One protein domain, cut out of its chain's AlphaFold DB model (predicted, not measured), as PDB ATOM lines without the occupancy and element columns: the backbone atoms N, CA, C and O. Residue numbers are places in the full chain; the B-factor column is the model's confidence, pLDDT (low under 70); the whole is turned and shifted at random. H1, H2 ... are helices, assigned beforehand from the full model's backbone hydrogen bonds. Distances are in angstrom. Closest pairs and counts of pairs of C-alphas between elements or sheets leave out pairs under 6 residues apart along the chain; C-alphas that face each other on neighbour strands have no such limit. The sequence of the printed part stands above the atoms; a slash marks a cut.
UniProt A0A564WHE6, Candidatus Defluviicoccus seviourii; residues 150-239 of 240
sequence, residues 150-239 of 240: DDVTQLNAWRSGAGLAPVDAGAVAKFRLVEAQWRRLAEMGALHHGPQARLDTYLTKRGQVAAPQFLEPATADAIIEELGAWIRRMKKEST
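Overview. This is residues 150 to 239 of the 240 residues of a protein of Candidatus Defluviicoccus seviourii (UniProt A0A564WHE6). Long helices H2 and H4 lie side by side, with H1 crosswise where both begin and short H3 over one side. The printed part has 90 residues with named helices H1 to H4 and no named strand, all helix. It is compact, radius of gyration of the C-alphas 14.0 A, spanning 44 by 25 by 21 A.

Along the chain. H1, residues 150 to 161, begins at C-alpha 150 (225.687, 137.390, 183.271). H2 is residues 169 to 187, H3 residues 199 to 206. H4, residues 217 to 237, is 30.6 A long, ending at C-alpha 237 (262.442, 150.650, 190.022).

Arrangement. H1, with residues 151 to 152 alone, only just touches H2, with 3 pairs of C-alphas within 8 A. H2 and H4 touch at a shallow tilt of 29 degrees, the same way; C-alphas 171 and 217 are closest, 5.4 A. H3 is close but not clearly touching H2, the closest C-alphas, 182 and 199, 6.8 A apart. Each helix has every O i to N i+4 pair within hydrogen-bond range.

Size, cuts and confidence. The printed part has no cut. H2 to H3 is a long link; residues 193 to 197 have pLDDT under 70.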
ATOM      1  N   ASP A 150     225.664 138.734 182.687       94.50
ATOM      2  CA  ASP A 150     225.687 137.390 183.271       94.50
ATOM      3  C   ASP A 150     226.649 137.308 184.460       94.50
ATOM      4  O   ASP A 150     226.290 136.754 185.498       94.50
ATOM      5  N   ASP A 151     227.837 137.915 184.355       94.50
ATOM      6  CA  ASP A 151     228.811 137.962 185.450       94.50
ATOM      7  C   ASP A 151     228.217 138.637 186.695       94.50
ATOM      8  O   ASP A 151     228.374 138.158 187.822       94.50
ATOM      9  N   VAL A 152     227.519 139.760 186.490       95.31
ATOM     10  CA  VAL A 152     226.861 140.514 187.565       95.31
ATOM     11  C   VAL A 152     225.728 139.692 188.175       95.31
ATOM     12  O   VAL A 152     225.596 139.630 189.399       95.31
ATOM     13  N   THR A 153     224.935 139.028 187.334       95.44
ATOM     14  CA  THR A 153     223.805 138.198 187.763       95.44
ATOM     15  C   THR A 153     224.272 137.001 188.590       95.44
ATOM     16  O   THR A 153     223.779 136.791 189.698       95.44
ATOM     17  N   GLN A 154     225.265 136.253 188.102       95.31
ATOM     18  CA  GLN A 154     225.822 135.092 188.798       95.31
ATOM     19  C   GLN A 154     226.448 135.485 190.140       95.31
ATOM     20  O   GLN A 154     226.191 134.839 191.159       95.31
ATOM     21  N   LEU A 155     227.214 136.582 190.167       93.81
ATOM     22  CA  LEU A 155     227.797 137.088 191.405       93.81
ATOM     23  C   LEU A 155     226.715 137.472 192.417       93.81
ATOM     24  O   LEU A 155     226.826 137.122 193.589       93.81
ATOM     25  N   ASN A 156     225.674 138.186 191.990       94.38
ATOM     26  CA  ASN A 156     224.617 138.632 192.894       94.38
ATOM     27  C   ASN A 156     223.750 137.478 193.410       94.38
ATOM     28  O   ASN A 156     223.332 137.517 194.570       94.38
ATOM     29  N   ALA A 157     223.533 136.435 192.603       93.62
ATOM     30  CA  ALA A 157     222.882 135.205 193.051       93.62
ATOM     31  C   ALA A 157     223.684 134.540 194.180       93.62
ATOM     32  O   ALA A 157     223.136 134.221 195.236       93.62
ATOM     33  N   TRP A 158     225.003 134.422 194.000       93.69
ATOM     34  CA  TRP A 158     225.893 133.901 195.034       93.69
ATOM     35  C   TRP A 158     225.944 134.806 196.281       93.69
ATOM     36  O   TRP A 158     225.798 134.309 197.398       93.69
ATOM     37  N   ARG A 159     226.083 136.132 196.114       92.19
ATOM     38  CA  ARG A 159     226.135 137.103 197.228       92.19
ATOM     39  C   ARG A 159     224.876 137.036 198.084       92.19
ATOM     40  O   ARG A 159     224.984 136.992 199.305       92.19
ATOM     41  N   SER A 160     223.710 136.946 197.449       90.62
ATOM     42  CA  SER A 160     222.431 136.811 198.151       90.62
ATOM     43  C   SER A 160     222.375 135.520 198.973       90.62
ATOM     44  O   SER A 160     221.978 135.553 200.135       90.62
ATOM     45  N   GLY A 161     222.846 134.397 198.415       86.75
ATOM     46  CA  GLY A 161     222.962 133.127 199.144       86.75
ATOM     47  C   GLY A 161     223.934 133.182 200.331       86.75
ATOM     48  O   GLY A 161     223.737 132.482 201.319       86.75
ATOM     49  N   ALA A 162     224.945 134.051 200.266       86.19
ATOM     50  CA  ALA A 162     225.893 134.317 201.347       86.19
ATOM     51  C   ALA A 162     225.425 135.406 202.341       86.19
ATOM     52  O   ALA A 162     226.184 135.776 203.235       86.19
ATOM     53  N   GLY A 163     224.205 135.942 202.193       88.00
ATOM     54  CA  GLY A 163     223.668 137.007 203.052       88.00
ATOM     55  C   GLY A 163     224.256 138.402 202.793       88.00
ATOM     56  O   GLY A 163     224.126 139.291 203.632       88.00
ATOM     57  N   LEU A 164     224.908 138.607 201.648       88.25
ATOM     58  CA  LEU A 164     225.490 139.883 201.232       88.25
ATOM     59  C   LEU A 164     224.540 140.645 200.304       88.25
ATOM     60  O   LEU A 164     223.850 140.059 199.470       88.25
ATOM     61  N   ALA A 165     224.559 141.976 200.394       88.81
ATOM     62  CA  ALA A 165     223.784 142.825 199.497       88.81
ATOM     63  C   ALA A 165     224.268 142.688 198.036       88.81
ATOM     64  O   ALA A 165     225.484 142.578 197.806       88.81
ATOM     65  N   PRO A 166     223.356 142.723 197.043       92.25
ATOM     66  CA  PRO A 166     223.731 142.738 195.637       92.25
ATOM     67  C   PRO A 166     224.489 144.022 195.285       92.25
ATOM     68  O   PRO A 166     224.327 145.062 195.925       92.25
ATOM     69  N   VAL A 167     225.315 143.947 194.248       93.25
ATOM     70  CA  VAL A 167     226.173 145.040 193.790       93.25
ATOM     71  C   VAL A 167     226.006 145.300 192.294       93.25
ATOM     72  O   VAL A 167     225.548 144.439 191.543       93.25
ATOM     73  N   ASP A 168     226.378 146.501 191.856       93.12
ATOM     74  CA  ASP A 168     226.321 146.892 190.447       93.12
ATOM     75  C   ASP A 168     227.537 146.403 189.637       93.12
ATOM     76  O   ASP A 168     228.546 145.938 190.175       93.12
ATOM     77  N   ALA A 169     227.467 146.558 188.312       92.62
ATOM     78  CA  ALA A 169     228.561 146.223 187.397       92.62
ATOM     79  C   ALA A 169     229.869 146.982 187.704       92.62
ATOM     80  O   ALA A 169     230.960 146.493 187.410       92.62
ATOM     81  N   GLY A 170     229.787 148.176 188.299       92.81
ATOM     82  CA  GLY A 170     230.957 148.950 188.702       92.81
ATOM     83  C   GLY A 170     231.725 148.264 189.830       92.81
ATOM     84  O   GLY A 170     232.945 148.146 189.755       92.81
ATOM     85  N   ALA A 171     231.024 147.759 190.843       93.75
ATOM     86  CA  ALA A 171     231.618 146.974 191.919       93.75
ATOM     87  C   ALA A 171     232.232 145.664 191.405       93.75
ATOM     88  O   ALA A 171     233.365 145.344 191.761       93.75
ATOM     89  N   VAL A 172     231.553 144.953 190.499       95.88
ATOM     90  CA  VAL A 172     232.108 143.727 189.894       95.88
ATOM     91  C   VAL A 172     233.406 144.022 189.138       95.88
ATOM     92  O   VAL A 172     234.394 143.298 189.280       95.88
ATOM     93  N   ALA A 173     233.451 145.129 188.390       95.94
ATOM     94  CA  ALA A 173     234.665 145.569 187.705       95.94
ATOM     95  C   ALA A 173     235.814 145.868 188.686       95.94
ATOM     96  O   ALA A 173     236.966 145.542 188.393       95.94
ATOM     97  N   LYS A 174     235.520 146.441 189.863       95.81
ATOM     98  CA  LYS A 174     236.520 146.667 190.922       95.81
ATOM     99  C   LYS A 174     237.100 145.354 191.438       95.81
ATOM    100  O   LYS A 174     238.316 145.240 191.546       95.81
ATOM    101  N   PHE A 175     236.265 144.353 191.711       95.62
ATOM    102  CA  PHE A 175     236.732 143.053 192.206       95.62
ATOM    103  C   PHE A 175     237.675 142.377 191.205       95.62
ATOM    104  O   PHE A 175     238.767 141.951 191.575       95.62
ATOM    105  N   ARG A 176     237.320 142.403 189.914       96.19
ATOM    106  CA  ARG A 176     238.193 141.925 188.829       96.19
ATOM    107  C   ARG A 176     239.503 142.703 188.733       96.19
ATOM    108  O   ARG A 176     240.550 142.121 188.459       96.19
ATOM    109  N   LEU A 177     239.463 144.019 188.955       97.19
ATOM    110  CA  LEU A 177     240.662 144.855 188.944       97.19
ATOM    111  C   LEU A 177     241.621 144.495 190.080       97.19
ATOM    112  O   LEU A 177     242.820 144.421 189.826       97.19
ATOM    113  N   VAL A 178     241.114 144.206 191.281       96.50
ATOM    114  CA  VAL A 178     241.938 143.736 192.409       96.50
ATOM    115  C   VAL A 178     242.684 142.451 192.042       96.50
ATOM    116  O   VAL A 178     243.900 142.372 192.219       96.50
ATOM    117  N   GLU A 179     241.988 141.463 191.473       94.75
ATOM    118  CA  GLU A 179     242.610 140.204 191.033       94.75
ATOM    119  C   GLU A 179     243.676 140.431 189.962       94.75
ATOM    120  O   GLU A 179     244.778 139.883 190.038       94.75
ATOM    121  N   ALA A 180     243.368 141.270 188.972       95.88
ATOM    122  CA  ALA A 180     244.294 141.585 187.896       95.88
ATOM    123  C   ALA A 180     245.535 142.335 188.406       95.88
ATOM    124  O   ALA A 180     246.650 142.039 187.976       95.88
ATOM    125  N   GLN A 181     245.374 143.286 189.331       96.31
ATOM    126  CA  GLN A 181     246.495 143.997 189.948       96.31
ATOM    127  C   GLN A 181     247.395 143.046 190.741       96.31
ATOM    128  O   GLN A 181     248.618 143.144 190.645       96.31
ATOM    129  N   TRP A 182     246.803 142.104 191.479       94.75
ATOM    130  CA  TRP A 182     247.565 141.089 192.201       94.75
ATOM    131  C   TRP A 182     248.369 140.194 191.258       94.75
ATOM    132  O   TRP A 182     249.571 140.012 191.452       94.75
ATOM    133  N   ARG A 183     247.731 139.691 190.192       93.81
ATOM    134  CA  ARG A 183     248.405 138.897 189.154       93.81
ATOM    135  C   ARG A 183     249.570 139.667 188.540       93.81
ATOM    136  O   ARG A 183     250.666 139.131 188.432       93.81
ATOM    137  N   ARG A 184     249.362 140.947 188.229       93.44
ATOM    138  CA  ARG A 184     250.408 141.811 187.680       93.44
ATOM    139  C   ARG A 184     251.594 141.969 188.634       93.44
ATOM    140  O   ARG A 184     252.735 141.925 188.195       93.44
ATOM    141  N   LEU A 185     251.352 142.152 189.931       93.19
ATOM    142  CA  LEU A 185     252.426 142.212 190.931       93.19
ATOM    143  C   LEU A 185     253.207 140.893 191.006       93.19
ATOM    144  O   LEU A 185     254.431 140.926 191.135       93.19
ATOM    145  N   ALA A 186     252.522 139.753 190.873       90.62
ATOM    146  CA  ALA A 186     253.163 138.442 190.799       90.62
ATOM    147  C   ALA A 186     254.074 138.322 189.565       90.62
ATOM    148  O   ALA A 186     255.233 137.941 189.699       90.62
ATOM    149  N   GLU A 187     253.582 138.715 188.386       90.06
ATOM    150  CA  GLU A 187     254.349 138.736 187.128       90.06
ATOM    151  C   GLU A 187     255.569 139.665 187.198       90.06
ATOM    152  O   GLU A 187     256.599 139.396 186.589       90.06
ATOM    153  N   MET A 188     255.471 140.748 187.972       90.25
ATOM    154  CA  MET A 188     256.570 141.685 188.225       90.25
ATOM    155  C   MET A 188     257.550 141.205 189.312       90.25
ATOM    156  O   MET A 188     258.455 141.953 189.674       90.25
ATOM    157  N   GLY A 189     257.363 140.005 189.871       88.56
ATOM    158  CA  GLY A 189     258.227 139.455 190.919       88.56
ATOM    159  C   GLY A 189     258.114 140.166 192.272       88.56
ATOM    160  O   GLY A 189     258.979 139.996 193.125       88.56
ATOM    161  N   ALA A 190     257.060 140.959 192.496       86.81
ATOM    162  CA  ALA A 190     256.893 141.742 193.722       86.81
ATOM    163  C   ALA A 190     256.480 140.893 194.942       86.81
ATOM    164  O   ALA A 190     256.553 141.361 196.077       86.81
ATOM    165  N   LEU A 191     256.008 139.662 194.725       84.94
ATOM    166  CA  LEU A 191     255.488 138.795 195.783       84.94
ATOM    167  C   LEU A 191     256.583 137.846 196.309       84.94
ATOM    168  O   LEU A 191     257.158 137.058 195.555       84.94
ATOM    169  N   HIS A 192     256.852 137.882 197.618       71.44
ATOM    170  CA  HIS A 192     257.796 136.962 198.264       71.44
ATOM    171  C   HIS A 192     257.308 135.508 198.200       71.44
ATOM    172  O   HIS A 192     256.118 135.232 198.326       71.44
ATOM    173  N   HIS A 193     258.229 134.561 198.035       55.03
ATOM    174  CA  HIS A 193     257.897 133.153 197.830       55.03
ATOM    175  C   HIS A 193     257.368 132.538 199.138       55.03
ATOM    176  O   HIS A 193     258.103 132.392 200.111       55.03
ATOM    177  N   GLY A 194     256.074 132.208 199.179       54.62
ATOM    178  CA  GLY A 194     255.431 131.527 200.305       54.62
ATOM    179  C   GLY A 194     253.905 131.705 200.328       54.62
ATOM    180  O   GLY A 194     253.359 132.457 199.521       54.62
ATOM    181  N   PRO A 195     253.192 131.069 201.279       49.12
ATOM    182  CA  PRO A 195     251.733 131.179 201.429       49.12
ATOM    183  C   PRO A 195     251.215 132.622 201.573       49.12
ATOM    184  O   PRO A 195     250.047 132.886 201.315       49.12
ATOM    185  N   GLN A 196     252.087 133.569 201.934       53.75
ATOM    186  CA  GLN A 196     251.770 134.995 202.050       53.75
ATOM    187  C   GLN A 196     251.626 135.725 200.701       53.75
ATOM    188  O   GLN A 196     251.114 136.840 200.682       53.75
ATOM    189  N   ALA A 197     252.024 135.110 199.581       64.06
ATOM    190  CA  ALA A 197     251.806 135.636 198.226       64.06
ATOM    191  C   ALA A 197     250.389 135.375 197.685       64.06
ATOM    192  O   ALA A 197     250.082 135.702 196.535       64.06
ATOM    193  N   ARG A 198     249.512 134.768 198.487       81.50
ATOM    194  CA  ARG A 198     248.129 134.515 198.097       81.50
ATOM    195  C   ARG A 198     247.276 135.762 198.329       81.50
ATOM    196  O   ARG A 198     247.341 136.389 199.389       81.50
ATOM    197  N   LEU A 199     246.442 136.091 197.342       85.06
ATOM    198  CA  LEU A 199     245.513 137.220 197.421       85.06
ATOM    199  C   LEU A 199     244.567 137.090 198.627       85.06
ATOM    200  O   LEU A 199     244.298 138.083 199.291       85.06
ATOM    201  N   ASP A 200     244.133 135.872 198.968       85.12
ATOM    202  CA  ASP A 200     243.290 135.596 200.143       85.12
ATOM    203  C   ASP A 200     243.905 136.107 201.460       85.12
ATOM    204  O   ASP A 200     243.239 136.747 202.273       85.12
ATOM    205  N   THR A 201     245.205 135.900 201.646       85.06
ATOM    206  CA  THR A 201     245.958 136.262 202.844       85.06
ATOM    207  C   THR A 201     246.129 137.772 202.921       85.06
ATOM    208  O   THR A 201     245.987 138.367 203.994       85.06
ATOM    209  N   TYR A 202     246.391 138.411 201.780       87.00
ATOM    210  CA  TYR A 202     246.438 139.865 201.678       87.00
ATOM    211  C   TYR A 202     245.078 140.495 202.011       87.00
ATOM    212  O   TYR A 202     244.994 141.392 202.854       87.00
ATOM    213  N   LEU A 203     244.002 139.981 201.412       88.06
ATOM    214  CA  LEU A 203     242.643 140.470 201.636       88.06
ATOM    215  C   LEU A 203     242.161 140.209 203.061       88.06
ATOM    216  O   LEU A 203     241.512 141.075 203.635       88.06
ATOM    217  N   THR A 204     242.546 139.099 203.687       86.19
ATOM    218  CA  THR A 204     242.198 138.825 205.089       86.19
ATOM    219  C   THR A 204     242.837 139.858 206.021       86.19
ATOM    220  O   THR A 204     242.196 140.338 206.952       86.19
ATOM    221  N   LYS A 205     244.082 140.275 205.746       83.44
ATOM    222  CA  LYS A 205     244.787 141.291 206.547       83.44
ATOM    223  C   LYS A 205     244.276 142.720 206.329       83.44
ATOM    224  O   LYS A 205     244.408 143.541 207.232       83.44
ATOM    225  N   ARG A 206     243.763 143.047 205.137       82.31
ATOM    226  CA  ARG A 206     243.385 144.421 204.740       82.31
ATOM    227  C   ARG A 206     241.881 144.653 204.672       82.31
ATOM    228  O   ARG A 206     241.391 145.647 205.189       82.31
ATOM    229  N   GLY A 207     241.169 143.746 204.017       76.69
ATOM    230  CA  GLY A 207     239.724 143.797 203.813       76.69
ATOM    231  C   GLY A 207     238.930 142.875 204.733       76.69
ATOM    232  O   GLY A 207     237.710 142.884 204.639       76.69
ATOM    233  N   GLN A 208     239.594 142.084 205.590       83.19
ATOM    234  CA  GLN A 208     238.969 141.097 206.483       83.19
ATOM    235  C   GLN A 208     238.089 140.076 205.745       83.19
ATOM    236  O   GLN A 208     237.135 139.540 206.301       83.19
ATOM    237  N   VAL A 209     238.428 139.789 204.483       84.38
ATOM    238  CA  VAL A 209     237.702 138.845 203.628       84.38
ATOM    239  C   VAL A 209     238.653 137.904 202.899       84.38
ATOM    240  O   VAL A 209     239.792 138.259 202.610       84.38
ATOM    241  N   ALA A 210     238.166 136.710 202.566       81.88
ATOM    242  CA  ALA A 210     238.970 135.674 201.922       81.88
ATOM    243  C   ALA A 210     239.108 135.848 200.399       81.88
ATOM    244  O   ALA A 210     240.012 135.269 199.803       81.88
ATOM    245  N   ALA A 211     238.225 136.615 199.750       84.69
ATOM    246  CA  ALA A 211     238.262 136.800 198.301       84.69
ATOM    247  C   ALA A 211     237.565 138.106 197.854       84.69
ATOM    248  O   ALA A 211     236.731 138.634 198.595       84.69
ATOM    249  N   PRO A 212     237.877 138.636 196.655       86.81
ATOM    250  CA  PRO A 212     237.354 139.917 196.176       86.81
ATOM    251  C   PRO A 212     235.828 140.007 196.118       86.81
ATOM    252  O   PRO A 212     235.277 141.058 196.424       86.81
ATOM    253  N   GLN A 213     235.129 138.916 195.794       86.31
ATOM    254  CA  GLN A 213     233.664 138.876 195.721       86.31
ATOM    255  C   GLN A 213     232.953 139.156 197.054       86.31
ATOM    256  O   GLN A 213     231.761 139.468 197.051       86.31
ATOM    257  N   PHE A 214     233.667 139.053 198.180       85.81
ATOM    258  CA  PHE A 214     233.169 139.396 199.514       85.81
ATOM    259  C   PHE A 214     233.404 140.866 199.879       85.81
ATOM    260  O   PHE A 214     232.898 141.323 200.899       85.81
ATOM    261  N   LEU A 215     234.188 141.612 199.096       87.94
ATOM    262  CA  LEU A 215     234.496 143.001 199.414       87.94
ATOM    263  C   LEU A 215     233.244 143.873 199.316       87.94
ATOM    264  O   LEU A 215     232.408 143.725 198.421       87.94
ATOM    265  N   GLU A 216     233.177 144.854 200.209       89.12
ATOM    266  CA  GLU A 216     232.326 146.016 200.013       89.12
ATOM    267  C   GLU A 216     232.961 146.957 198.974       89.12
ATOM    268  O   GLU A 216     234.191 147.102 198.947       89.12
ATOM    269  N   PRO A 217     232.169 147.644 198.125       87.94
ATOM    270  CA  PRO A 217     232.708 148.467 197.040       87.94
ATOM    271  C   PRO A 217     233.693 149.553 197.496       87.94
ATOM    272  O   PRO A 217     234.635 149.858 196.766       87.94
ATOM    273  N   ALA A 218     233.493 150.121 198.689       87.88
ATOM    274  CA  ALA A 218     234.388 151.125 199.265       87.88
ATOM    275  C   ALA A 218     235.733 150.522 199.707       87.88
ATOM    276  O   ALA A 218     236.785 151.125 199.498       87.88
ATOM    277  N   THR A 219     235.719 149.312 200.272       89.19
ATOM    278  CA  THR A 219     236.939 148.582 200.644       89.19
ATOM    279  C   THR A 219     237.734 148.190 199.399       89.19
ATOM    280  O   THR A 219     238.960 148.285 199.392       89.19
ATOM    281  N   ALA A 220     237.043 147.812 198.318       92.00
ATOM    282  CA  ALA A 220     237.683 147.531 197.037       92.00
ATOM    283  C   ALA A 220     238.406 148.762 196.461       92.00
ATOM    284  O   ALA A 220     239.525 148.613 195.977       92.00
ATOM    285  N   ASP A 221     237.831 149.970 196.562       92.06
ATOM    286  CA  ASP A 221     238.497 151.204 196.109       92.06
ATOM    287  C   ASP A 221     239.836 151.431 196.828       92.06
ATOM    288  O   ASP A 221     240.852 151.670 196.175       92.06
ATOM    289  N   ALA A 222     239.858 151.284 198.157       92.44
ATOM    290  CA  ALA A 222     241.080 151.448 198.948       92.44
ATOM    291  C   ALA A 222     242.164 150.428 198.557       92.44
ATOM    292  O   ALA A 222     243.330 150.785 198.384       92.44
ATOM    293  N   ILE A 223     241.774 149.164 198.355       93.56
ATOM    294  CA  ILE A 223     242.693 148.101 197.925       93.56
ATOM    295  C   ILE A 223     243.243 148.385 196.521       93.56
ATOM    296  O   ILE A 223     244.441 148.222 196.290       93.56
ATOM    297  N   ILE A 224     242.397 148.840 195.591       96.62
ATOM    298  CA  ILE A 224     242.807 149.176 194.221       96.62
ATOM    299  C   ILE A 224     243.859 150.288 194.216       96.62
ATOM    300  O   ILE A 224     244.825 150.227 193.447       96.62
ATOM    301  N   GLU A 225     243.682 151.311 195.053       95.31
ATOM    302  CA  GLU A 225     244.638 152.411 195.178       95.31
ATOM    303  C   GLU A 225     245.973 151.948 195.783       95.31
ATOM    304  O   GLU A 225     247.030 152.298 195.247       95.31
ATOM    305  N   GLU A 226     245.942 151.115 196.833       94.75
ATOM    306  CA  GLU A 226     247.142 150.544 197.472       94.75
ATOM    307  C   GLU A 226     247.941 149.682 196.481       94.75
ATOM    308  O   GLU A 226     249.127 149.940 196.242       94.75
ATOM    309  N   LEU A 227     247.284 148.712 195.836       95.25
ATOM    310  CA  LEU A 227     247.918 147.841 194.842       95.25
ATOM    311  C   LEU A 227     248.429 148.643 193.640       95.25
ATOM    312  O   LEU A 227     249.524 148.391 193.135       95.25
ATOM    313  N   GLY A 228     247.678 149.654 193.199       96.50
ATOM    314  CA  GLY A 228     248.091 150.498 192.084       96.50
ATOM    315  C   GLY A 228     249.314 151.354 192.396       96.50
ATOM    316  O   GLY A 228     250.201 151.503 191.552       96.50
ATOM    317  N   ALA A 229     249.413 151.878 193.618       95.81
ATOM    318  CA  ALA A 229     250.612 152.570 194.075       95.81
ATOM    319  C   ALA A 229     251.832 151.637 194.103       95.81
ATOM    320  O   ALA A 229     252.921 152.050 193.693       95.81
ATOM    321  N   TRP A 230     251.650 150.382 194.523       94.69
ATOM    322  CA  TRP A 230     252.715 149.379 194.514       94.69
ATOM    323  C   TRP A 230     253.175 149.042 193.089       94.69
ATOM    324  O   TRP A 230     254.365 149.150 192.796       94.69
ATOM    325  N   ILE A 231     252.249 148.760 192.165       95.44
ATOM    326  CA  ILE A 231     252.564 148.484 190.750       95.44
ATOM    327  C   ILE A 231     253.393 149.617 190.136       95.44
ATOM    328  O   ILE A 231     254.399 149.377 189.464       95.44
ATOM    329  N   ARG A 232     252.985 150.871 190.357       94.94
ATOM    330  CA  ARG A 232     253.697 152.033 189.800       94.94
ATOM    331  C   ARG A 232     255.095 152.198 190.397       94.94
ATOM    332  O   ARG A 232     256.001 152.609 189.674       94.94
ATOM    333  N   ARG A 233     255.283 151.861 191.675       94.25
ATOM    334  CA  ARG A 233     256.598 151.873 192.331       94.25
ATOM    335  C   ARG A 233     257.538 150.839 191.709       94.25
ATOM    336  O   ARG A 233     258.607 151.223 191.246       94.25
ATOM    337  N   MET A 234     257.078 149.596 191.566       92.62
ATOM    338  CA  MET A 234     257.843 148.517 190.923       92.62
ATOM    339  C   MET A 234     258.239 148.873 189.481       92.62
ATOM    340  O   MET A 234     259.369 148.644 189.060       92.62
ATOM    341  N   LYS A 235     257.334 149.500 188.710       89.38
ATOM    342  CA  LYS A 235     257.652 149.971 187.349       89.38
ATOM    343  C   LYS A 235     258.764 151.019 187.332       89.38
ATOM    344  O   LYS A 235     259.578 151.018 186.413       89.38
ATOM    345  N   LYS A 236     258.783 151.925 188.313       88.50
ATOM    346  CA  LYS A 236     259.815 152.962 188.414       88.50
ATOM    347  C   LYS A 236     261.178 152.349 188.736       88.50
ATOM    348  O   LYS A 236     262.154 152.752 188.120       88.50
ATOM    349  N   GLU A 237     261.220 151.372 189.639       84.50
ATOM    350  CA  GLU A 237     262.442 150.650 190.022       84.50
ATOM    351  C   GLU A 237     263.023 149.828 188.863       84.50
ATOM    352  O   GLU A 237     264.227 149.818 188.679       84.50
ATOM    353  N   SER A 238     262.181 149.223 188.021       77.12
ATOM    354  CA  SER A 238     262.634 148.480 186.832       77.12
ATOM    355  C   SER A 238     263.122 149.363 185.670       77.12
ATOM    356  O   SER A 238     263.663 148.829 184.705       77.12
ATOM    357  N   THR A 239     262.863 150.675 185.699       73.44
ATOM    358  CA  THR A 239     263.253 151.613 184.620       73.44
ATOM    359  C   THR A 239     264.457 152.482 185.014       73.44
ATOM    360  O   THR A 239     264.922 153.273 184.195       73.44
TER     361      THR A 239